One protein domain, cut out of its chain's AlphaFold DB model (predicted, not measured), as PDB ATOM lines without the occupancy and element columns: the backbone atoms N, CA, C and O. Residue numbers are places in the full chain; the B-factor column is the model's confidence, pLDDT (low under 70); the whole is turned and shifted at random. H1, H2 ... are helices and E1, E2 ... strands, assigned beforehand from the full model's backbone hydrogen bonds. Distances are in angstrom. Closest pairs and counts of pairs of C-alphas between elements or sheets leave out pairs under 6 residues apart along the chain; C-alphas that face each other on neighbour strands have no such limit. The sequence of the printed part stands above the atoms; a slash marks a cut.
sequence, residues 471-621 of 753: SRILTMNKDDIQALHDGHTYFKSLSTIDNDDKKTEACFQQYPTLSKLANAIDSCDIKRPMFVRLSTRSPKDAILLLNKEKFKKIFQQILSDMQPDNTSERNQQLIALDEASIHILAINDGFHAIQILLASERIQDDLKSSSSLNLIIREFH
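This is residues 471 to 621 of the 753 residues of the protein "Hypothetical protein" of Adineta steineri (UniProt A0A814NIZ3). A body of crossed helices covers one face of a small three-stranded sheet, with H7 in the core among H1, H2, H3 and the sheet. From this body H5 and H6 reach out as a two-helix arm, which makes the longest axis. The printed part has 151 residues, with eight named helices and three named strands in the order E1 H1 H2 H3 E2 H4 H5 H6 H7 H8 E3; the sheet E1 E3 E2 is antiparallel. The class is mostly helix, and the whole is compact, with a radius of gyration of the C-alphas of 16.4 A and spans of 53 by 36 by 26 A.

E1, residues 471 to 476, is the antiparallel neighbour of E3, residues 613 to 619, with N 472 and O 617 within hydrogen-bond range at 2.8 A. E3 also neighbours E2, residues 530 to 534, antiparallel, with N 531 and O 618 at 2.8 A. H1, residues 478 to 493, only grazes the sheet with residues 478 to 482. H2, residues 500 to 510, touches H1, closest at the C-alphas of Phe 491 and Lys 503, 5.7 A. H3, residues 512 to 522, lies over E3 at a height over the sheet of 10.5 A. H7, residues 590 to 599, lies over E2 on the same face, at 8.9 A. H7 touches H3 at a steep tilt of 57 degrees, opposite ways; the closest C-alphas, of Ala 518 and Gly 590, are 4.0 A apart. H7 also touches H1, with the C-alphas of His 488 and Leu 598 at 4.5 A. H4, residues 540 to 544, touches H7, closest at the C-alphas of Ala 542 and Ala 599, 5.1 A. H5, residues 548 to 561, touches H6, residues 569 to 585, at a steep tilt of 52 degrees, opposite ways; the C-alphas of Phe 555 and Ala 580 are closest, 5.2 A. H8, residues 604 to 609, touches H1 with the C-alphas of Ile 481 and Leu 607 at 5.8 A. Every O i to N i+4 pair is within hydrogen-bond range in H1, H2, H3, H5, H6, H7 and H8; H4 has 0 of 1, and 1 of 2 O i to N i+3 pairs.

E1 begins at C-alpha 471, (307.484, 272.759, 50.542). From first to last C-alpha, H1 measures 22.6 A, H5 19.8 A and H6 24.5 A. H6 begins at C-alpha 569, (331.997, 285.817, 75.029). E3, 19.7 A long, ends at C-alpha 619, (313.101, 271.537, 53.401).

The C-alphas farthest apart, of Asp 479 and Asn 566, are 53.5 A apart. The printed part has no cut and no long link. Its mean pLDDT is 87.8; residue 547 and residues 563 to 567 are under 70.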
ATOM      1  N   SER A 471     308.496 272.888  49.495       89.69
ATOM      2  CA  SER A 471     307.484 272.759  50.542       89.69
ATOM      3  C   SER A 471     306.345 271.839  50.088       89.69
ATOM      4  O   SER A 471     306.016 271.756  48.899       89.69
ATOM      5  N   ARG A 472     305.726 271.149  51.046       90.75
ATOM      6  CA  ARG A 472     304.474 270.401  50.903       90.75
ATOM      7  C   ARG A 472     303.466 270.949  51.898       90.75
ATOM      8  O   ARG A 472     303.822 271.310  53.018       90.75
ATOM      9  N   ILE A 473     302.216 271.016  51.466       90.38
ATOM     10  CA  ILE A 473     301.107 271.492  52.282       90.38
ATOM     11  C   ILE A 473     300.212 270.293  52.568       90.38
ATOM     12  O   ILE A 473     299.751 269.631  51.639       90.38
ATOM     13  N   LEU A 474     299.986 270.016  53.848       92.50
ATOM     14  CA  LEU A 474     298.983 269.071  54.316       92.50
ATOM     15  C   LEU A 474     297.821 269.856  54.916       92.50
ATOM     16  O   LEU A 474     298.003 270.615  55.867       92.50
ATOM     17  N   THR A 475     296.621 269.662  54.381       91.75
ATOM     18  CA  THR A 475     295.412 270.269  54.941       91.75
ATOM     19  C   THR A 475     294.923 269.450  56.121       91.75
ATOM     20  O   THR A 475     294.503 268.307  55.954       91.75
ATOM     21  N   MET A 476     294.971 270.048  57.308       93.12
ATOM     22  CA  MET A 476     294.441 269.462  58.530       93.12
ATOM     23  C   MET A 476     292.943 269.732  58.615       93.12
ATOM     24  O   MET A 476     292.475 270.869  58.452       93.12
ATOM     25  N   ASN A 477     292.187 268.669  58.866       91.56
ATOM     26  CA  ASN A 477     290.763 268.770  59.143       91.56
ATOM     27  C   ASN A 477     290.528 269.115  60.627       91.56
ATOM     28  O   ASN A 477     291.461 269.235  61.425       91.56
ATOM     29  N   LYS A 478     289.260 269.271  61.009       92.19
ATOM     30  CA  LYS A 478     288.880 269.608  62.383       92.19
ATOM     31  C   LYS A 478     289.368 268.579  63.416       92.19
ATOM     32  O   LYS A 478     289.734 268.978  64.516       92.19
ATOM     33  N   ASP A 479     289.401 267.294  63.068       93.31
ATOM     34  CA  ASP A 479     289.837 266.228  63.977       93.31
ATOM     35  C   ASP A 479     291.355 266.268  64.196       93.31
ATOM     36  O   ASP A 479     291.812 266.096  65.324       93.31
ATOM     37  N   ASP A 480     292.134 266.550  63.148       95.19
ATOM     38  CA  ASP A 480     293.588 266.737  63.240       95.19
ATOM     39  C   ASP A 480     293.933 267.939  64.140       95.19
ATOM     40  O   ASP A 480     294.792 267.847  65.021       95.19
ATOM     41  N   ILE A 481     293.224 269.059  63.951       94.50
ATOM     42  CA  ILE A 481     293.389 270.294  64.734       94.50
ATOM     43  C   ILE A 481     293.030 270.058  66.201       94.50
ATOM     44  O   ILE A 481     293.797 270.426  67.094       94.50
ATOM     45  N   GLN A 482     291.885 269.420  66.453       94.50
ATOM     46  CA  GLN A 482     291.431 269.105  67.803       94.50
ATOM     47  C   GLN A 482     292.408 268.150  68.498       94.50
ATOM     48  O   GLN A 482     292.770 268.380  69.650       94.50
ATOM     49  N   ALA A 483     292.910 267.133  67.790       96.19
ATOM     50  CA  ALA A 483     293.895 266.200  68.330       96.19
ATOM     51  C   ALA A 483     295.218 266.890  68.696       96.19
ATOM     52  O   ALA A 483     295.794 266.574  69.735       96.19
ATOM     53  N   LEU A 484     295.697 267.845  67.890       96.19
ATOM     54  CA  LEU A 484     296.877 268.650  68.232       96.19
ATOM     55  C   LEU A 484     296.628 269.543  69.452       96.19
ATOM     56  O   LEU A 484     297.498 269.650  70.317       96.19
ATOM     57  N   HIS A 485     295.447 270.158  69.546       95.25
ATOM     58  CA  HIS A 485     295.103 271.041  70.657       95.25
ATOM     59  C   HIS A 485     294.958 270.289  71.993       95.25
ATOM     60  O   HIS A 485     295.555 270.660  73.010       95.25
ATOM     61  N   ASP A 486     294.205 269.193  71.990       95.50
ATOM     62  CA  ASP A 486     294.016 268.350  73.171       95.50
ATOM     63  C   ASP A 486     295.309 267.609  73.524       95.50
ATOM     64  O   ASP A 486     295.672 267.485  74.700       95.50
ATOM     65  N   GLY A 487     296.058 267.196  72.499       96.06
ATOM     66  CA  GLY A 487     297.394 266.634  72.618       96.06
ATOM     67  C   GLY A 487     298.356 267.579  73.330       96.06
ATOM     68  O   GLY A 487     299.056 267.132  74.229       96.06
ATOM     69  N   HIS A 488     298.375 268.876  72.998       94.62
ATOM     70  CA  HIS A 488     299.213 269.869  73.687       94.62
ATOM     71  C   HIS A 488     298.906 269.923  75.188       94.62
ATOM     72  O   HIS A 488     299.806 269.895  76.033       94.62
ATOM     73  N   THR A 489     297.616 269.966  75.529       93.62
ATOM     74  CA  THR A 489     297.161 270.008  76.924       93.62
ATOM     75  C   THR A 489     297.592 268.747  77.673       93.62
ATOM     76  O   THR A 489     298.100 268.824  78.795       93.62
ATOM     77  N   TYR A 490     297.450 267.583  77.035       95.31
ATOM     78  CA  TYR A 490     297.873 266.312  77.609       95.31
ATOM     79  C   TYR A 490     299.398 266.212  77.750       95.31
ATOM     80  O   TYR A 490     299.880 265.901  78.837       95.31
ATOM     81  N   PHE A 491     300.155 266.576  76.713       93.38
ATOM     82  CA  PHE A 491     301.620 266.615  76.701       93.38
ATOM     83  C   PHE A 491     302.173 267.405  77.893       93.38
ATOM     84  O   PHE A 491     303.079 266.944  78.585       93.38
ATOM     85  N   LYS A 492     301.573 268.560  78.203       90.69
ATOM     86  CA  LYS A 492     301.948 269.379  79.367       90.69
ATOM     87  C   LYS A 492     301.548 268.791  80.712       90.69
ATOM     88  O   LYS A 492     302.252 268.999  81.698       90.69
ATOM     89  N   SER A 493     300.423 268.080  80.772       91.88
ATOM     90  CA  SER A 493     299.965 267.432  82.006       91.88
ATOM     91  C   SER A 493     300.909 266.313  82.469       91.88
ATOM     92  O   SER A 493     300.970 266.015  83.661       91.88
ATOM     93  N   LEU A 494     301.707 265.749  81.553       89.19
ATOM     94  CA  LEU A 494     302.709 264.709  81.811       89.19
ATOM     95  C   LEU A 494     304.009 265.275  82.417       89.19
ATOM     96  O   LEU A 494     305.112 264.898  82.022       89.19
ATOM     97  N   SER A 495     303.892 266.181  83.389       77.50
ATOM     98  CA  SER A 495     305.027 266.865  84.027       77.50
ATOM     99  C   SER A 495     305.965 265.932  84.804       77.50
ATOM    100  O   SER A 495     307.107 266.294  85.066       77.50
ATOM    101  N   THR A 496     305.509 264.726  85.151       78.06
ATOM    102  CA  THR A 496     306.296 263.695  85.845       78.06
ATOM    103  C   THR A 496     307.191 262.869  84.917       78.06
ATOM    104  O   THR A 496     308.049 262.131  85.399       78.06
ATOM    105  N   ILE A 497     307.006 262.969  83.596       82.00
ATOM    106  CA  ILE A 497     307.835 262.292  82.597       82.00
ATOM    107  C   ILE A 497     308.908 263.283  82.138       82.00
ATOM    108  O   ILE A 497     308.592 264.274  81.499       82.00
ATOM    109  N   ASP A 498     310.184 263.015  82.411       78.00
ATOM    110  CA  ASP A 498     311.294 263.918  82.037       78.00
ATOM    111  C   ASP A 498     311.837 263.670  80.611       78.00
ATOM    112  O   ASP A 498     312.942 264.055  80.248       78.00
ATOM    113  N   ASN A 499     311.076 262.950  79.784       86.94
ATOM    114  CA  ASN A 499     311.462 262.574  78.428       86.94
ATOM    115  C   ASN A 499     310.329 262.921  77.455       86.94
ATOM    116  O   ASN A 499     309.249 262.331  77.511       86.94
ATOM    117  N   ASP A 500     310.586 263.874  76.563       89.00
ATOM    118  CA  ASP A 500     309.578 264.391  75.637       89.00
ATOM    119  C   ASP A 500     309.173 263.393  74.550       89.00
ATOM    120  O   ASP A 500     308.036 263.442  74.076       89.00
ATOM    121  N   ASP A 501     310.035 262.437  74.199       91.75
ATOM    122  CA  ASP A 501     309.674 261.355  73.278       91.75
ATOM    123  C   ASP A 501     308.619 260.466  73.943       91.75
ATOM    124  O   ASP A 501     307.559 260.229  73.371       91.75
ATOM    125  N   LYS A 502     308.817 260.100  75.216       92.12
ATOM    126  CA  LYS A 502     307.818 259.338  75.988       92.12
ATOM    127  C   LYS A 502     306.503 260.097  76.166       92.12
ATOM    128  O   LYS A 502     305.435 259.489  76.122       92.12
ATOM    129  N   LYS A 503     306.548 261.422  76.354       93.75
ATOM    130  CA  LYS A 503     305.326 262.249  76.372       93.75
ATOM    131  C   LYS A 503     304.614 262.221  75.021       93.75
ATOM    132  O   LYS A 503     303.389 262.125  74.976       93.75
ATOM    133  N   THR A 504     305.372 262.285  73.929       94.75
ATOM    134  CA  THR A 504     304.838 262.245  72.559       94.75
ATOM    135  C   THR A 504     304.209 260.882  72.262       94.75
ATOM    136  O   THR A 504     303.085 260.823  71.770       94.75
ATOM    137  N   GLU A 505     304.862 259.783  72.652       96.06
ATOM    138  CA  GLU A 505     304.318 258.422  72.566       96.06
ATOM    139  C   GLU A 505     303.002 258.281  73.342       96.06
ATOM    140  O   GLU A 505     302.026 257.749  72.810       96.06
ATOM    141  N   ALA A 506     302.934 258.806  74.570       95.25
ATOM    142  CA  ALA A 506     301.700 258.818  75.356       95.25
ATOM    143  C   ALA A 506     300.588 259.622  74.655       95.25
ATOM    144  O   ALA A 506     299.434 259.194  74.631       95.25
ATOM    145  N   CYS A 507     300.927 260.750  74.022       96.50
ATOM    146  CA  CYS A 507     299.976 261.507  73.207       96.50
ATOM    147  C   CYS A 507     299.496 260.708  71.989       96.50
ATOM    148  O   CYS A 507     298.316 260.774  71.663       96.50
ATOM    149  N   PHE A 508     300.358 259.923  71.337       97.44
ATOM    150  CA  PHE A 508     299.967 259.075  70.203       97.44
ATOM    151  C   PHE A 508     299.049 257.926  70.638       97.44
ATOM    152  O   PHE A 508     298.132 257.568  69.898       97.44
ATOM    153  N   GLN A 509     299.264 257.374  71.836       95.50
ATOM    154  CA  GLN A 509     298.382 256.362  72.425       95.50
ATOM    155  C   GLN A 509     297.003 256.941  72.761       95.50
ATOM    156  O   GLN A 509     295.987 256.317  72.458       95.50
ATOM    157  N   GLN A 510     296.966 258.138  73.355       96.31
ATOM    158  CA  GLN A 510     295.725 258.811  73.741       96.31
ATOM    159  C   GLN A 510     294.955 259.366  72.531       96.31
ATOM    160  O   GLN A 510     293.727 259.310  72.499       96.31
ATOM    161  N   TYR A 511     295.669 259.875  71.523       96.94
ATOM    162  CA  TYR A 511     295.112 260.501  70.324       96.94
ATOM    163  C   TYR A 511     295.719 259.873  69.052       96.94
ATOM    164  O   TYR A 511     296.626 260.450  68.446       96.94
ATOM    165  N   PRO A 512     295.202 258.719  68.576       96.00
ATOM    166  CA  PRO A 512     295.736 258.013  67.401       96.00
ATOM    167  C   PRO A 512     295.774 258.843  66.107       96.00
ATOM    168  O   PRO A 512     296.553 258.548  65.199       96.00
ATOM    169  N   THR A 513     294.953 259.894  66.012       96.38
ATOM    170  CA  THR A 513     294.977 260.877  64.916       96.38
ATOM    171  C   THR A 513     296.352 261.537  64.769       96.38
ATOM    172  O   THR A 513     296.817 261.717  63.648       96.38
ATOM    173  N   LEU A 514     297.062 261.791  65.874       97.38
ATOM    174  CA  LEU A 514     298.414 262.359  65.847       97.38
ATOM    175  C   LEU A 514     299.422 261.433  65.157       97.38
ATOM    176  O   LEU A 514     300.252 261.897  64.379       97.38
ATOM    177  N   SER A 515     299.310 260.120  65.372       96.50
ATOM    178  CA  SER A 515     300.156 259.132  64.693       96.50
ATOM    179  C   SER A 515     299.861 259.066  63.190       96.50
ATOM    180  O   SER A 515     300.783 258.967  62.381       96.50
ATOM    181  N   LYS A 516     298.589 259.190  62.784       96.25
ATOM    182  CA  LYS A 516     298.224 259.294  61.360       96.25
ATOM    183  C   LYS A 516     298.812 260.552  60.721       96.25
ATOM    184  O   LYS A 516     299.346 260.465  59.618       96.25
ATOM    185  N   LEU A 517     298.749 261.685  61.420       96.19
ATOM    186  CA  LEU A 517     299.316 262.945  60.948       96.19
ATOM    187  C   LEU A 517     300.847 262.861  60.827       96.19
ATOM    188  O   LEU A 517     301.390 263.271  59.806       96.19
ATOM    189  N   ALA A 518     301.536 262.247  61.795       97.31
ATOM    190  CA  ALA A 518     302.972 261.963  61.708       97.31
ATOM    191  C   ALA A 518     303.321 261.123  60.464       97.31
ATOM    192  O   ALA A 518     304.178 261.515  59.675       97.31
ATOM    193  N   ASN A 519     302.592 260.030  60.213       96.94
ATOM    194  CA  ASN A 519     302.807 259.191  59.028       96.94
ATOM    195  C   ASN A 519     302.553 259.947  57.710       96.94
ATOM    196  O   ASN A 519     303.227 259.701  56.707       96.94
ATOM    197  N   ALA A 520     301.591 260.874  57.693       95.88
ATOM    198  CA  ALA A 520     301.336 261.728  56.536       95.88
ATOM    199  C   ALA A 520     302.510 262.689  56.268       95.88
ATOM    200  O   ALA A 520     302.886 262.889  55.111       95.88
ATOM    201  N   ILE A 521     303.132 263.231  57.322       95.75
ATOM    202  CA  ILE A 521     304.353 264.048  57.224       95.75
ATOM    203  C   ILE A 521     305.533 263.208  56.706       95.75
ATOM    204  O   ILE A 521     306.303 263.670  55.861       95.75
ATOM    205  N   ASP A 522     305.664 261.960  57.157       95.25
ATOM    206  CA  ASP A 522     306.709 261.045  56.678       95.25
ATOM    207  C   ASP A 522     306.530 260.624  55.222       95.25
ATOM    208  O   ASP A 522     307.508 260.454  54.500       95.25
ATOM    209  N   SER A 523     305.283 260.541  54.764       94.19
ATOM    210  CA  SER A 523     304.956 260.223  53.373       94.19
ATOM    211  C   SER A 523     305.163 261.406  52.416       94.19
ATOM    212  O   SER A 523     305.046 261.241  51.200       94.19
ATOM    213  N   CYS A 524     305.448 262.608  52.931       91.62
ATOM    214  CA  CYS A 524     305.720 263.771  52.098       91.62
ATOM    215  C   CYS A 524     307.112 263.687  51.466       91.62
ATOM    216  O   CYS A 524     308.123 263.635  52.166       91.62
ATOM    217  N   ASP A 525     307.154 263.786  50.139       89.38
ATOM    218  CA  ASP A 525     308.383 263.879  49.344       89.38
ATOM    219  C   ASP A 525     309.069 265.249  49.537       89.38
ATOM    220  O   ASP A 525     308.891 266.174  48.739       89.38
ATOM    221  N   ILE A 526     309.764 265.389  50.672       89.94
ATOM    222  CA  ILE A 526     310.533 266.557  51.129       89.94
ATOM    223  C   ILE A 526     311.863 266.063  51.691       89.94
ATOM    224  O   ILE A 526     311.876 265.208  52.586       89.94
ATOM    225  N   LYS A 527     312.982 266.628  51.221       89.94
ATOM    226  CA  LYS A 527     314.303 266.273  51.754       89.94
ATOM    227  C   LYS A 527     314.414 266.612  53.237       89.94
ATOM    228  O   LYS A 527     313.841 267.584  53.725       89.94
ATOM    229  N   ARG A 528     315.174 265.781  53.950       89.62
ATOM    230  CA  ARG A 528     315.477 265.963  55.370       89.62
ATOM    231  C   ARG A 528     316.842 266.654  55.534       89.62
ATOM    232  O   ARG A 528     317.732 266.400  54.720       89.62
ATOM    233  N   PRO A 529     317.020 267.492  56.567       92.12
ATOM    234  CA  PRO A 529     316.041 267.810  57.605       92.12
ATOM    235  C   PRO A 529     314.942 268.748  57.091       92.12
ATOM    236  O   PRO A 529     315.115 269.451  56.098       92.12
ATOM    237  N   MET A 530     313.791 268.731  57.752       92.94
ATOM    238  CA  MET A 530     312.638 269.567  57.434       92.94
ATOM    239  C   MET A 530     312.265 270.461  58.620       92.94
ATOM    240  O   MET A 530     312.758 270.280  59.732       92.94
ATOM    241  N   PHE A 531     311.373 271.412  58.378       91.25
ATOM    242  CA  PHE A 531     310.737 272.248  59.388       91.25
ATOM    243  C   PHE A 531     309.228 272.255  59.159       91.25
ATOM    244  O   PHE A 531     308.774 272.316  58.011       91.25
ATOM    245  N   VAL A 532     308.459 272.206  60.248       92.81
ATOM    246  CA  VAL A 532     306.996 272.266  60.204       92.81
ATOM    247  C   VAL A 532     306.459 273.527  60.851       92.81
ATOM    248  O   VAL A 532     306.945 273.990  61.884       92.81
ATOM    249  N   ARG A 533     305.405 274.071  60.250       90.88
ATOM    250  CA  ARG A 533     304.655 275.198  60.801       90.88
ATOM    251  C   ARG A 533     303.203 275.159  60.378       90.88
ATOM    252  O   ARG A 533     302.866 274.570  59.354       90.88
ATOM    253  N   LEU A 534     302.368 275.884  61.108       88.94
ATOM    254  CA  LEU A 534     301.051 276.228  60.603       88.94
ATOM    255  C   LEU A 534     301.185 277.326  59.542       88.94
ATOM    256  O   LEU A 534     302.104 278.154  59.565       88.94
ATOM    257  N   SER A 535     300.239 277.339  58.614       82.75
ATOM    258  CA  SER A 535     300.043 278.417  57.639       82.75
ATOM    259  C   SER A 535     299.982 279.800  58.301       82.75
ATOM    260  O   SER A 535     300.558 280.748  57.774       82.75
ATOM    261  N   THR A 536     299.416 279.883  59.505       78.31
ATOM    262  CA  THR A 536     299.297 281.101  60.318       78.31
ATOM    263  C   THR A 536     300.580 281.457  61.081       78.31
ATOM    264  O   THR A 536     301.007 282.610  61.082       78.31
ATOM    265  N   ARG A 537     301.215 280.485  61.758       83.00
ATOM    266  CA  ARG A 537     302.334 280.714  62.692       83.00
ATOM    267  C   ARG A 537     303.332 279.561  62.735       83.00
ATOM    268  O   ARG A 537     302.993 278.390  62.590       83.00
ATOM    269  N   SER A 538     304.580 279.916  63.032       85.19
ATOM    270  CA  SER A 538     305.663 278.965  63.301       85.19
ATOM    271  C   SER A 538     305.763 278.606  64.796       85.19
ATOM    272  O   SER A 538     305.729 279.530  65.616       85.19
ATOM    273  N   PRO A 539     305.985 277.328  65.161       89.50
ATOM    274  CA  PRO A 539     306.123 276.851  66.546       89.50
ATOM    275  C   PRO A 539     307.520 277.128  67.142       89.50
ATOM    276  O   PRO A 539     308.158 276.254  67.721       89.50
ATOM    277  N   LYS A 540     308.050 278.347  66.958       83.31
ATOM    278  CA  LYS A 540     309.443 278.696  67.314       83.31
ATOM    279  C   LYS A 540     309.725 278.612  68.821       83.31
ATOM    280  O   LYS A 540     310.863 278.411  69.209       83.31
ATOM    281  N   ASP A 541     308.701 278.755  69.655       84.38
ATOM    282  CA  ASP A 541     308.767 278.664  71.119       84.38
ATOM    283  C   ASP A 541     308.939 277.228  71.639       84.38
ATOM    284  O   ASP A 541     309.324 277.042  72.791       84.38
ATOM    285  N   ALA A 542     308.727 276.211  70.797       85.88
ATOM    286  CA  ALA A 542     308.942 274.814  71.168       85.88
ATOM    287  C   ALA A 542     310.386 274.536  71.628       85.88
ATOM    288  O   ALA A 542     310.594 273.685  72.491       85.88
ATOM    289  N   ILE A 543     311.373 275.295  71.129       79.88
ATOM    290  CA  ILE A 543     312.783 275.188  71.550       79.88
ATOM    291  C   ILE A 543     312.974 275.408  73.057       79.88
ATOM    292  O   ILE A 543     313.936 274.918  73.634       79.88
ATOM    293  N   LEU A 544     312.063 276.151  73.697       71.00
ATOM    294  CA  LEU A 544     312.125 276.486  75.124       71.00
ATOM    295  C   LEU A 544     311.574 275.369  76.009       71.00
ATOM    296  O   LEU A 544     311.835 275.326  77.214       71.00
ATOM    297  N   LEU A 545     310.754 274.512  75.409       74.25
ATOM    298  CA  LEU A 545     309.886 273.569  76.098       74.25
ATOM    299  C   LEU A 545     310.307 272.119  75.850       74.25
ATOM    300  O   LEU A 545     309.918 271.249  76.625       74.25
ATOM    301  N   LEU A 546     311.119 271.877  74.818       77.69
ATOM    302  CA  LEU A 546     311.656 270.568  74.465       77.69
ATOM    303  C   LEU A 546     313.087 270.374  74.976       77.69
ATOM    304  O   LEU A 546     313.949 271.230  74.802       77.69
ATOM    305  N   ASN A 547     313.313 269.213  75.586       69.81
ATOM    306  CA  ASN A 547     314.564 268.562  75.962       69.81
ATOM    307  C   ASN A 547     315.750 269.518  76.155       69.81
ATOM    308  O   ASN A 547     316.656 269.620  75.319       69.81
ATOM    309  N   LYS A 548     315.744 270.187  77.314       75.12
ATOM    310  CA  LYS A 548     316.784 271.134  77.731       75.12
ATOM    311  C   LYS A 548     318.183 270.526  77.690       75.12
ATOM    312  O   LYS A 548     319.120 271.218  77.319       75.12
ATOM    313  N   GLU A 549     318.328 269.241  78.003       78.38
ATOM    314  CA  GLU A 549     319.621 268.550  77.974       78.38
ATOM    315  C   GLU A 549     320.154 268.371  76.548       78.38
ATOM    316  O   GLU A 549     321.328 268.634  76.281       78.38
ATOM    317  N   LYS A 550     319.294 267.988  75.593       81.44
ATOM    318  CA  LYS A 550     319.672 267.902  74.172       81.44
ATOM    319  C   LYS A 550     320.075 269.273  73.633       81.44
ATOM    320  O   LYS A 550     321.115 269.378  72.985       81.44
ATOM    321  N   PHE A 551     319.288 270.309  73.929       84.19
ATOM    322  CA  PHE A 551     319.614 271.685  73.550       84.19
ATOM    323  C   PHE A 551     320.954 272.123  74.157       84.19
ATOM    324  O   PHE A 551     321.843 272.554  73.426       84.19
ATOM    325  N   LYS A 552     321.137 271.930  75.469       83.31
ATOM    326  CA  LYS A 552     322.361 272.273  76.205       83.31
ATOM    327  C   LYS A 552     323.594 271.593  75.623       83.31
ATOM    328  O   LYS A 552     324.613 272.247  75.435       83.31
ATOM    329  N   LYS A 553     323.501 270.304  75.287       86.69
ATOM    330  CA  LYS A 553     324.606 269.558  74.673       86.69
ATOM    331  C   LYS A 553     325.000 270.131  73.311       86.69
ATOM    332  O   LYS A 553     326.186 270.276  73.041       86.69
ATOM    333  N   ILE A 554     324.020 270.457  72.464       86.06
ATOM    334  CA  ILE A 554     324.268 271.062  71.146       86.06
ATOM    335  C   ILE A 554     324.877 272.457  71.314       86.06
ATOM    336  O   ILE A 554     325.891 272.757  70.695       86.06
ATOM    337  N   PHE A 555     324.304 273.275  72.196       87.00
ATOM    338  CA  PHE A 555     324.801 274.608  72.522       87.00
ATOM    339  C   PHE A 555     326.261 274.585  72.998       87.00
ATOM    340  O   PHE A 555     327.092 275.318  72.470       87.00
ATOM    341  N   GLN A 556     326.592 273.708  73.952       87.62
ATOM    342  CA  GLN A 556     327.953 273.560  74.474       87.62
ATOM    343  C   GLN A 556     328.934 273.066  73.410       87.62
ATOM    344  O   GLN A 556     330.058 273.560  73.353       87.62
ATOM    345  N   GLN A 557     328.511 272.124  72.560       89.19
ATOM    346  CA  GLN A 557     329.331 271.634  71.454       89.19
ATOM    347  C   GLN A 557     329.666 272.772  70.483       89.19
ATOM    348  O   GLN A 557     330.839 273.023  70.223       89.19
ATOM    349  N   ILE A 558     328.651 273.512  70.028       87.25
ATOM    350  CA  ILE A 558     328.816 274.645  69.110       87.25
ATOM    351  C   ILE A 558     329.736 275.705  69.723       87.25
ATOM    352  O   ILE A 558     330.672 276.154  69.069       87.25
ATOM    353  N   LEU A 559     329.524 276.059  70.995       86.31
ATOM    354  CA  LEU A 559     330.363 277.033  71.692       86.31
ATOM    355  C   LEU A 559     331.825 276.566  71.799       86.31
ATOM    356  O   LEU A 559     332.731 277.383  71.669       86.31
ATOM    357  N   SER A 560     332.065 275.264  72.000       85.94
ATOM    358  CA  SER A 560     333.420 274.695  72.055       85.94
ATOM    359  C   SER A 560     334.120 274.625  70.694       85.94
ATOM    360  O   SER A 560     335.348 274.693  70.639       85.94
ATOM    361  N   ASP A 561     333.349 274.518  69.609       84.00
ATOM    362  CA  ASP A 561     333.859 274.457  68.237       84.00
ATOM    363  C   ASP A 561     334.151 275.856  67.656       84.00
ATOM    364  O   ASP A 561     334.869 275.978  66.656       84.00
ATOM    365  N   MET A 562     333.636 276.928  68.277       81.19
ATOM    366  CA  MET A 562     333.930 278.304  67.869       81.19
ATOM    367  C   MET A 562     335.399 278.654  68.118       81.19
ATOM    368  O   MET A 562     335.917 278.553  69.230       81.19
ATOM    369  N   GLN A 563     336.083 279.121  67.070       68.69
ATOM    370  CA  GLN A 563     337.424 279.685  67.212       68.69
ATOM    371  C   GLN A 563     337.352 280.987  68.024       68.69
ATOM    372  O   GLN A 563     336.447 281.788  67.780       68.69
ATOM    373  N   PRO A 564     338.305 281.247  68.937       61.12
ATOM    374  CA  PRO A 564     338.380 282.526  69.624       61.12
ATOM    375  C   PRO A 564     338.677 283.625  68.600       61.12
ATOM    376  O   PRO A 564     339.800 283.772  68.119       61.12
ATOM    377  N   ASP A 565     337.651 284.387  68.244       63.69
ATOM    378  CA  ASP A 565     337.784 285.616  67.479       63.69
ATOM    379  C   ASP A 565     337.704 286.832  68.422       63.69
ATOM    380  O   ASP A 565     337.414 286.714  69.612       63.69
ATOM    381  N   ASN A 566     337.971 288.035  67.908       55.59
ATOM    382  CA  ASN A 566     337.859 289.279  68.681       55.59
ATOM    383  C   ASN A 566     336.382 289.694  68.933       55.59
ATOM    384  O   ASN A 566     336.061 290.870  68.740       55.59
ATOM    385  N   THR A 567     335.447 288.780  69.213       67.75
ATOM    386  CA  THR A 567     334.084 289.116  69.688       67.75
ATOM    387  C   THR A 567     333.935 288.795  71.168       67.75
ATOM    388  O   THR A 567     334.701 288.010  71.726       67.75
ATOM    389  N   SER A 568     332.985 289.443  71.846       78.25
ATOM    390  CA  SER A 568     332.723 289.138  73.252       78.25
ATOM    391  C   SER A 568     332.225 287.702  73.431       78.25
ATOM    392  O   SER A 568     331.472 287.179  72.608       78.25
ATOM    393  N   GLU A 569     332.554 287.102  74.577       80.88
ATOM    394  CA  GLU A 569     331.997 285.817  75.029       80.88
ATOM    395  C   GLU A 569     330.459 285.803  74.929       80.88
ATOM    396  O   GLU A 569     329.846 284.828  74.503       80.88
ATOM    397  N   ARG A 570     329.827 286.942  75.229       79.44
ATOM    398  CA  ARG A 570     328.379 287.127  75.114       79.44
ATOM    399  C   ARG A 570     327.871 286.989  73.676       79.44
ATOM    400  O   ARG A 570     326.814 286.399  73.458       79.44
ATOM    401  N   ASN A 571     328.571 287.554  72.694       82.50
ATOM    402  CA  ASN A 571     328.178 287.432  71.291       82.50
ATOM    403  C   ASN A 571     328.348 285.990  70.791       82.50
ATOM    404  O   ASN A 571     327.464 285.479  70.109       82.50
ATOM    405  N   GLN A 572     329.417 285.304  71.208       83.56
ATOM    406  CA  GLN A 572     329.631 283.880  70.920       83.56
ATOM    407  C   GLN A 572     328.496 283.014  71.487       83.56
ATOM    408  O   GLN A 572     327.945 282.173  70.780       83.56
ATOM    409  N   GLN A 573     328.058 283.283  72.720       84.69
ATOM    410  CA  GLN A 573     326.891 282.624  73.315       84.69
ATOM    411  C   GLN A 573     325.603 282.886  72.521       84.69
ATOM    412  O   GLN A 573     324.834 281.962  72.287       84.69
ATOM    413  N   LEU A 574     325.355 284.118  72.062       82.81
ATOM    414  CA  LEU A 574     324.171 284.433  71.249       82.81
ATOM    415  C   LEU A 574     324.178 283.699  69.900       82.81
ATOM    416  O   LEU A 574     323.143 283.184  69.481       82.81
ATOM    417  N   ILE A 575     325.338 283.623  69.244       82.31
ATOM    418  CA  ILE A 575     325.535 282.870  68.000       82.31
ATOM    419  C   ILE A 575     325.295 281.377  68.249       82.31
ATOM    420  O   ILE A 575     324.535 280.756  67.508       82.31
ATOM    421  N   ALA A 576     325.870 280.816  69.316       84.38
ATOM    422  CA  ALA A 576     325.704 279.407  69.664       84.38
ATOM    423  C   ALA A 576     324.242 279.070  69.984       84.38
ATOM    424  O   ALA A 576     323.753 277.998  69.629       84.38
ATOM    425  N   LEU A 577     323.524 279.993  70.630       83.50
ATOM    426  CA  LEU A 577     322.118 279.824  70.979       83.50
ATOM    427  C   LEU A 577     321.218 279.823  69.737       83.50
ATOM    428  O   LEU A 577     320.316 278.990  69.627       83.50
ATOM    429  N   ASP A 578     321.475 280.730  68.795       81.62
ATOM    430  CA  ASP A 578     320.788 280.797  67.501       81.62
ATOM    431  C   ASP A 578     321.004 279.505  66.696       81.62
ATOM    432  O   ASP A 578     320.044 278.886  66.235       81.62
ATOM    433  N   GLU A 579     322.243 279.013  66.629       82.12
ATOM    434  CA  GLU A 579     322.570 277.768  65.928       82.12
ATOM    435  C   GLU A 579     321.965 276.532  66.602       82.12
ATOM    436  O   GLU A 579     321.334 275.707  65.937       82.12
ATOM    437  N   ALA A 580     322.062 276.418  67.929       84.50
ATOM    438  CA  ALA A 580     321.436 275.322  68.667       84.50
ATOM    439  C   ALA A 580     319.913 275.285  68.452       84.50
ATOM    440  O   ALA A 580     319.326 274.210  68.301       84.50
ATOM    441  N   SER A 581     319.274 276.456  68.355       83.50
ATOM    442  CA  SER A 581     317.843 276.576  68.058       83.50
ATOM    443  C   SER A 581     317.496 276.033  66.670       83.50
ATOM    444  O   SER A 581     316.519 275.294  66.525       83.50
ATOM    445  N   ILE A 582     318.317 276.333  65.659       82.50
ATOM    446  CA  ILE A 582     318.174 275.789  64.299       82.50
ATOM    447  C   ILE A 582     318.274 274.261  64.330       82.50
ATOM    448  O   ILE A 582     317.443 273.583  63.728       82.50
ATOM    449  N   HIS A 583     319.238 273.708  65.068       83.88
ATOM    450  CA  HIS A 583     319.410 272.259  65.189       83.88
ATOM    451  C   HIS A 583     318.231 271.552  65.870       83.88
ATOM    452  O   HIS A 583     317.915 270.425  65.495       83.88
ATOM    453  N   ILE A 584     317.570 272.183  66.847       84.50
ATOM    454  CA  ILE A 584     316.368 271.611  67.476       84.50
ATOM    455  C   ILE A 584     315.157 271.660  66.544       84.50
ATOM    456  O   ILE A 584     314.391 270.701  66.495       84.50
ATOM    457  N   LEU A 585     314.982 272.752  65.796       87.00
ATOM    458  CA  LEU A 585     313.867 272.894  64.856       87.00
ATOM    459  C   LEU A 585     314.038 272.054  63.582       87.00
ATOM    460  O   LEU A 585     313.059 271.814  62.873       87.00
ATOM    461  N   ALA A 586     315.259 271.602  63.296       88.62
ATOM    462  CA  ALA A 586     315.571 270.726  62.182       88.62
ATOM    463  C   ALA A 586     315.203 269.267  62.501       88.62
ATOM    464  O   ALA A 586     315.929 268.547  63.189       88.62
ATOM    465  N   ILE A 587     314.076 268.817  61.964       90.88
ATOM    466  CA  ILE A 587     313.489 267.500  62.245       90.88
ATOM    467  C   ILE A 587     313.631 266.550  61.058       90.88
ATOM    468  O   ILE A 587     313.663 266.972  59.905       90.88
ATOM    469  N   ASN A 588     313.709 265.246  61.329       92.94
ATOM    470  CA  ASN A 588     313.951 264.231  60.294       92.94
ATOM    471  C   ASN A 588     312.750 263.318  60.021       92.94
ATOM    472  O   ASN A 588     312.731 262.641  58.995       92.94
ATOM    473  N   ASP A 589     311.740 263.341  60.884       95.00
ATOM    474  CA  ASP A 589     310.577 262.460  60.815       95.00
ATOM    475  C   ASP A 589     309.304 263.159  61.329       95.00
ATOM    476  O   ASP A 589     309.348 264.242  61.926       95.00
ATOM    477  N   GLY A 590     308.155 262.545  61.061       95.69
ATOM    478  CA  GLY A 590     306.841 263.022  61.464       95.69
ATOM    479  C   GLY A 590     306.614 262.959  62.972       95.69
ATOM    480  O   GLY A 590     305.845 263.757  63.503       95.69
ATOM    481  N   PHE A 591     307.303 262.067  63.686       96.44
ATOM    482  CA  PHE A 591     307.207 261.974  65.142       96.44
ATOM    483  C   PHE A 591     307.694 263.264  65.810       96.44
ATOM    484  O   PHE A 591     306.946 263.906  66.553       96.44
ATOM    485  N   HIS A 592     308.908 263.706  65.479       93.69
ATOM    486  CA  HIS A 592     309.471 264.949  66.004       93.69
ATOM    487  C   HIS A 592     308.747 266.187  65.451       93.69
ATOM    488  O   HIS A 592     308.671 267.210  66.132       93.69
ATOM    489  N   ALA A 593     308.146 266.094  64.257       94.88
ATOM    490  CA  ALA A 593     307.258 267.134  63.743       94.88
ATOM    491  C   ALA A 593     306.070 267.384  64.675       94.88
ATOM    492  O   ALA A 593     305.806 268.525  65.057       94.88
ATOM    493  N   ILE A 594     305.379 266.316  65.083       96.56
ATOM    494  CA  ILE A 594     304.264 266.430  66.021       96.56
ATOM    495  C   ILE A 594     304.755 266.867  67.401       96.56
ATOM    496  O   ILE A 594     304.118 267.723  68.004       96.56
ATOM    497  N   GLN A 595     305.898 266.369  67.879       94.81
ATOM    498  CA  GLN A 595     306.476 266.792  69.160       94.81
ATOM    499  C   GLN A 595     306.675 268.318  69.235       94.81
ATOM    500  O   GLN A 595     306.281 268.943  70.220       94.81
ATOM    501  N   ILE A 596     307.217 268.941  68.182       93.31
ATOM    502  CA  ILE A 596     307.384 270.403  68.108       93.31
ATOM    503  C   ILE A 596     306.035 271.130  68.149       93.31
ATOM    504  O   ILE A 596     305.886 272.120  68.869       93.31
ATOM    505  N   LEU A 597     305.037 270.641  67.410       94.81
ATOM    506  CA  LEU A 597     303.697 271.237  67.397       94.81
ATOM    507  C   LEU A 597     302.993 271.091  68.756       94.81
ATOM    508  O   LEU A 597     302.364 272.037  69.225       94.81
ATOM    509  N   LEU A 598     303.135 269.936  69.413       94.75
ATOM    510  CA  LEU A 598     302.586 269.674  70.744       94.75
ATOM    511  C   LEU A 598     303.260 270.518  71.822       94.75
ATOM    512  O   LEU A 598     302.596 270.908  72.773       94.75
ATOM    513  N   ALA A 599     304.553 270.814  71.703       91.69
ATOM    514  CA  ALA A 599     305.249 271.624  72.694       91.69
ATOM    515  C   ALA A 599     304.884 273.113  72.601       91.69
ATOM    516  O   ALA A 599     304.770 273.774  73.630       91.69
ATOM    517  N   SER A 600     304.667 273.638  71.392       91.62
ATOM    518  CA  SER A 600     304.437 275.069  71.157       91.62
ATOM    519  C   SER A 600     303.152 275.591  71.809       91.62
ATOM    520  O   SER A 600     302.051 275.098  71.559       91.62
ATOM    521  N   GLU A 601     303.281 276.653  72.604       89.69
ATOM    522  CA  GLU A 601     302.166 277.450  73.125       89.69
ATOM    523  C   GLU A 601     301.656 278.444  72.082       89.69
ATOM    524  O   GLU A 601     300.458 278.705  71.981       89.69
ATOM    525  N   ARG A 602     302.572 278.985  71.274       86.12
ATOM    526  CA  ARG A 602     302.321 280.081  70.333       86.12
ATOM    527  C   ARG A 602     301.253 279.775  69.283       86.12
ATOM    528  O   ARG A 602     300.621 280.711  68.785       86.12
ATOM    529  N   ILE A 603     301.092 278.506  68.914       88.12
ATOM    530  CA  ILE A 603     300.147 278.064  67.879       88.12
ATOM    531  C   ILE A 603     298.772 277.663  68.436       88.12
ATOM    532  O   ILE A 603     297.846 277.430  67.665       88.12
ATOM    533  N   GLN A 604     298.612 277.591  69.763       88.75
ATOM    534  CA  GLN A 604     297.401 277.039  70.381       88.75
ATOM    535  C   GLN A 604     296.158 277.900  70.147       88.75
ATOM    536  O   GLN A 604     295.061 277.365  69.993       88.75
ATOM    537  N   ASP A 605     296.314 279.221  70.080       82.31
ATOM    538  CA  ASP A 605     295.199 280.130  69.798       82.31
ATOM    539  C   ASP A 605     294.632 279.929  68.383       82.31
ATOM    540  O   ASP A 605     293.416 279.995  68.179       82.31
ATOM    541  N   ASP A 606     295.501 279.622  67.416       82.44
ATOM    542  CA  ASP A 606     295.103 279.372  66.031       82.44
ATOM    543  C   ASP A 606     294.376 278.018  65.921       82.44
ATOM    544  O   ASP A 606     293.345 277.916  65.253       82.44
ATOM    545  N   LEU A 607     294.852 276.996  66.646       88.19
ATOM    546  CA  LEU A 607     294.215 275.674  66.704       88.19
ATOM    547  C   LEU A 607     292.815 275.727  67.342       88.19
ATOM    548  O   LEU A 607     291.903 275.058  66.868       88.19
ATOM    549  N   LYS A 608     292.598 276.554  68.375       84.69
ATOM    550  CA  LYS A 608     291.278 276.701  69.025       84.69
ATOM    551  C   LYS A 608     290.212 277.341  68.138       84.69
ATOM    552  O   LYS A 608     289.022 277.113  68.346       84.69
ATOM    553  N   SER A 609     290.624 278.223  67.232       74.06
ATOM    554  CA  SER A 609     289.722 279.129  66.513       74.06
ATOM    555  C   SER A 609     289.419 278.690  65.079       74.06
ATOM    556  O   SER A 609     288.475 279.201  64.475       74.06
ATOM    557  N   SER A 610     290.168 277.721  64.551       77.62
ATOM    558  CA  SER A 610     290.111 277.336  63.141       77.62
ATOM    559  C   SER A 610     289.383 276.010  62.922       77.62
ATOM    560  O   SER A 610     289.561 275.047  63.659       77.62
ATOM    561  N   SER A 611     288.577 275.941  61.861       77.38
ATOM    562  CA  SER A 611     287.908 274.699  61.434       77.38
ATOM    563  C   SER A 611     288.707 273.901  60.395       77.38
ATOM    564  O   SER A 611     288.450 272.713  60.206       77.38
ATOM    565  N   SER A 612     289.683 274.543  59.751       83.75
ATOM    566  CA  SER A 612     290.674 273.945  58.860       83.75
ATOM    567  C   SER A 612     291.947 274.787  58.906       83.75
ATOM    568  O   SER A 612     291.869 276.009  59.013       83.75
ATOM    569  N   LEU A 613     293.107 274.133  58.862       87.56
ATOM    570  CA  LEU A 613     294.418 274.773  58.877       87.56
ATOM    571  C   LEU A 613     295.375 273.969  58.018       87.56
ATOM    572  O   LEU A 613     295.378 272.743  58.036       87.56
ATOM    573  N   ASN A 614     296.246 274.667  57.309       89.12
ATOM    574  CA  ASN A 614     297.302 274.021  56.554       89.12
ATOM    575  C   ASN A 614     298.567 273.873  57.400       89.12
ATOM    576  O   ASN A 614     299.039 274.846  57.996       89.12
ATOM    577  N   LEU A 615     299.107 272.655  57.422       92.62
ATOM    578  CA  LEU A 615     300.423 272.318  57.940       92.62
ATOM    579  C   LEU A 615     301.425 272.350  56.789       92.62
ATOM    580  O   LEU A 615     301.251 271.689  55.767       92.62
ATOM    581  N   ILE A 616     302.484 273.125  56.963       91.19
ATOM    582  CA  ILE A 616     303.485 273.365  55.933       91.19
ATOM    583  C   ILE A 616     304.758 272.657  56.345       91.19
ATOM    584  O   ILE A 616     305.314 272.941  57.404       91.19
ATOM    585  N   ILE A 617     305.197 271.742  55.488       93.19
ATOM    586  CA  ILE A 617     306.386 270.917  55.658       93.19
ATOM    587  C   ILE A 617     307.400 271.388  54.634       93.19
ATOM    588  O   ILE A 617     307.136 271.341  53.433       93.19
ATOM    589  N   ARG A 618     308.549 271.863  55.094       90.12
ATOM    590  CA  ARG A 618     309.519 272.539  54.239       90.12
ATOM    591  C   ARG A 618     310.911 271.963  54.427       90.12
ATOM    592  O   ARG A 618     311.298 271.689  55.558       90.12
ATOM    593  N   GLU A 619     311.667 271.842  53.338       90.50
ATOM    594  CA  GLU A 619     313.101 271.537  53.401       90.50
ATOM    595  C   GLU A 619     313.838 272.575  54.258       90.50
ATOM    596  O   GLU A 619     313.650 273.784  54.105       90.50
ATOM    597  N   PHE A 620     314.677 272.110  55.180       85.44
ATOM    598  CA  PHE A 620     315.348 272.967  56.147       85.44
ATOM    599  C   PHE A 620     316.863 272.852  56.014       85.44
ATOM    600  O   PHE A 620     317.428 271.763  55.961       85.44
ATOM    601  N   HIS A 621     317.540 273.997  55.963       78.81
ATOM    602  CA  HIS A 621     318.986 274.068  55.771       78.81
ATOM    603  C   HIS A 621     319.683 274.493  57.066       78.81
ATOM    604  O   HIS A 621     319.414 275.583  57.584       78.81
TER     605      HIS A 621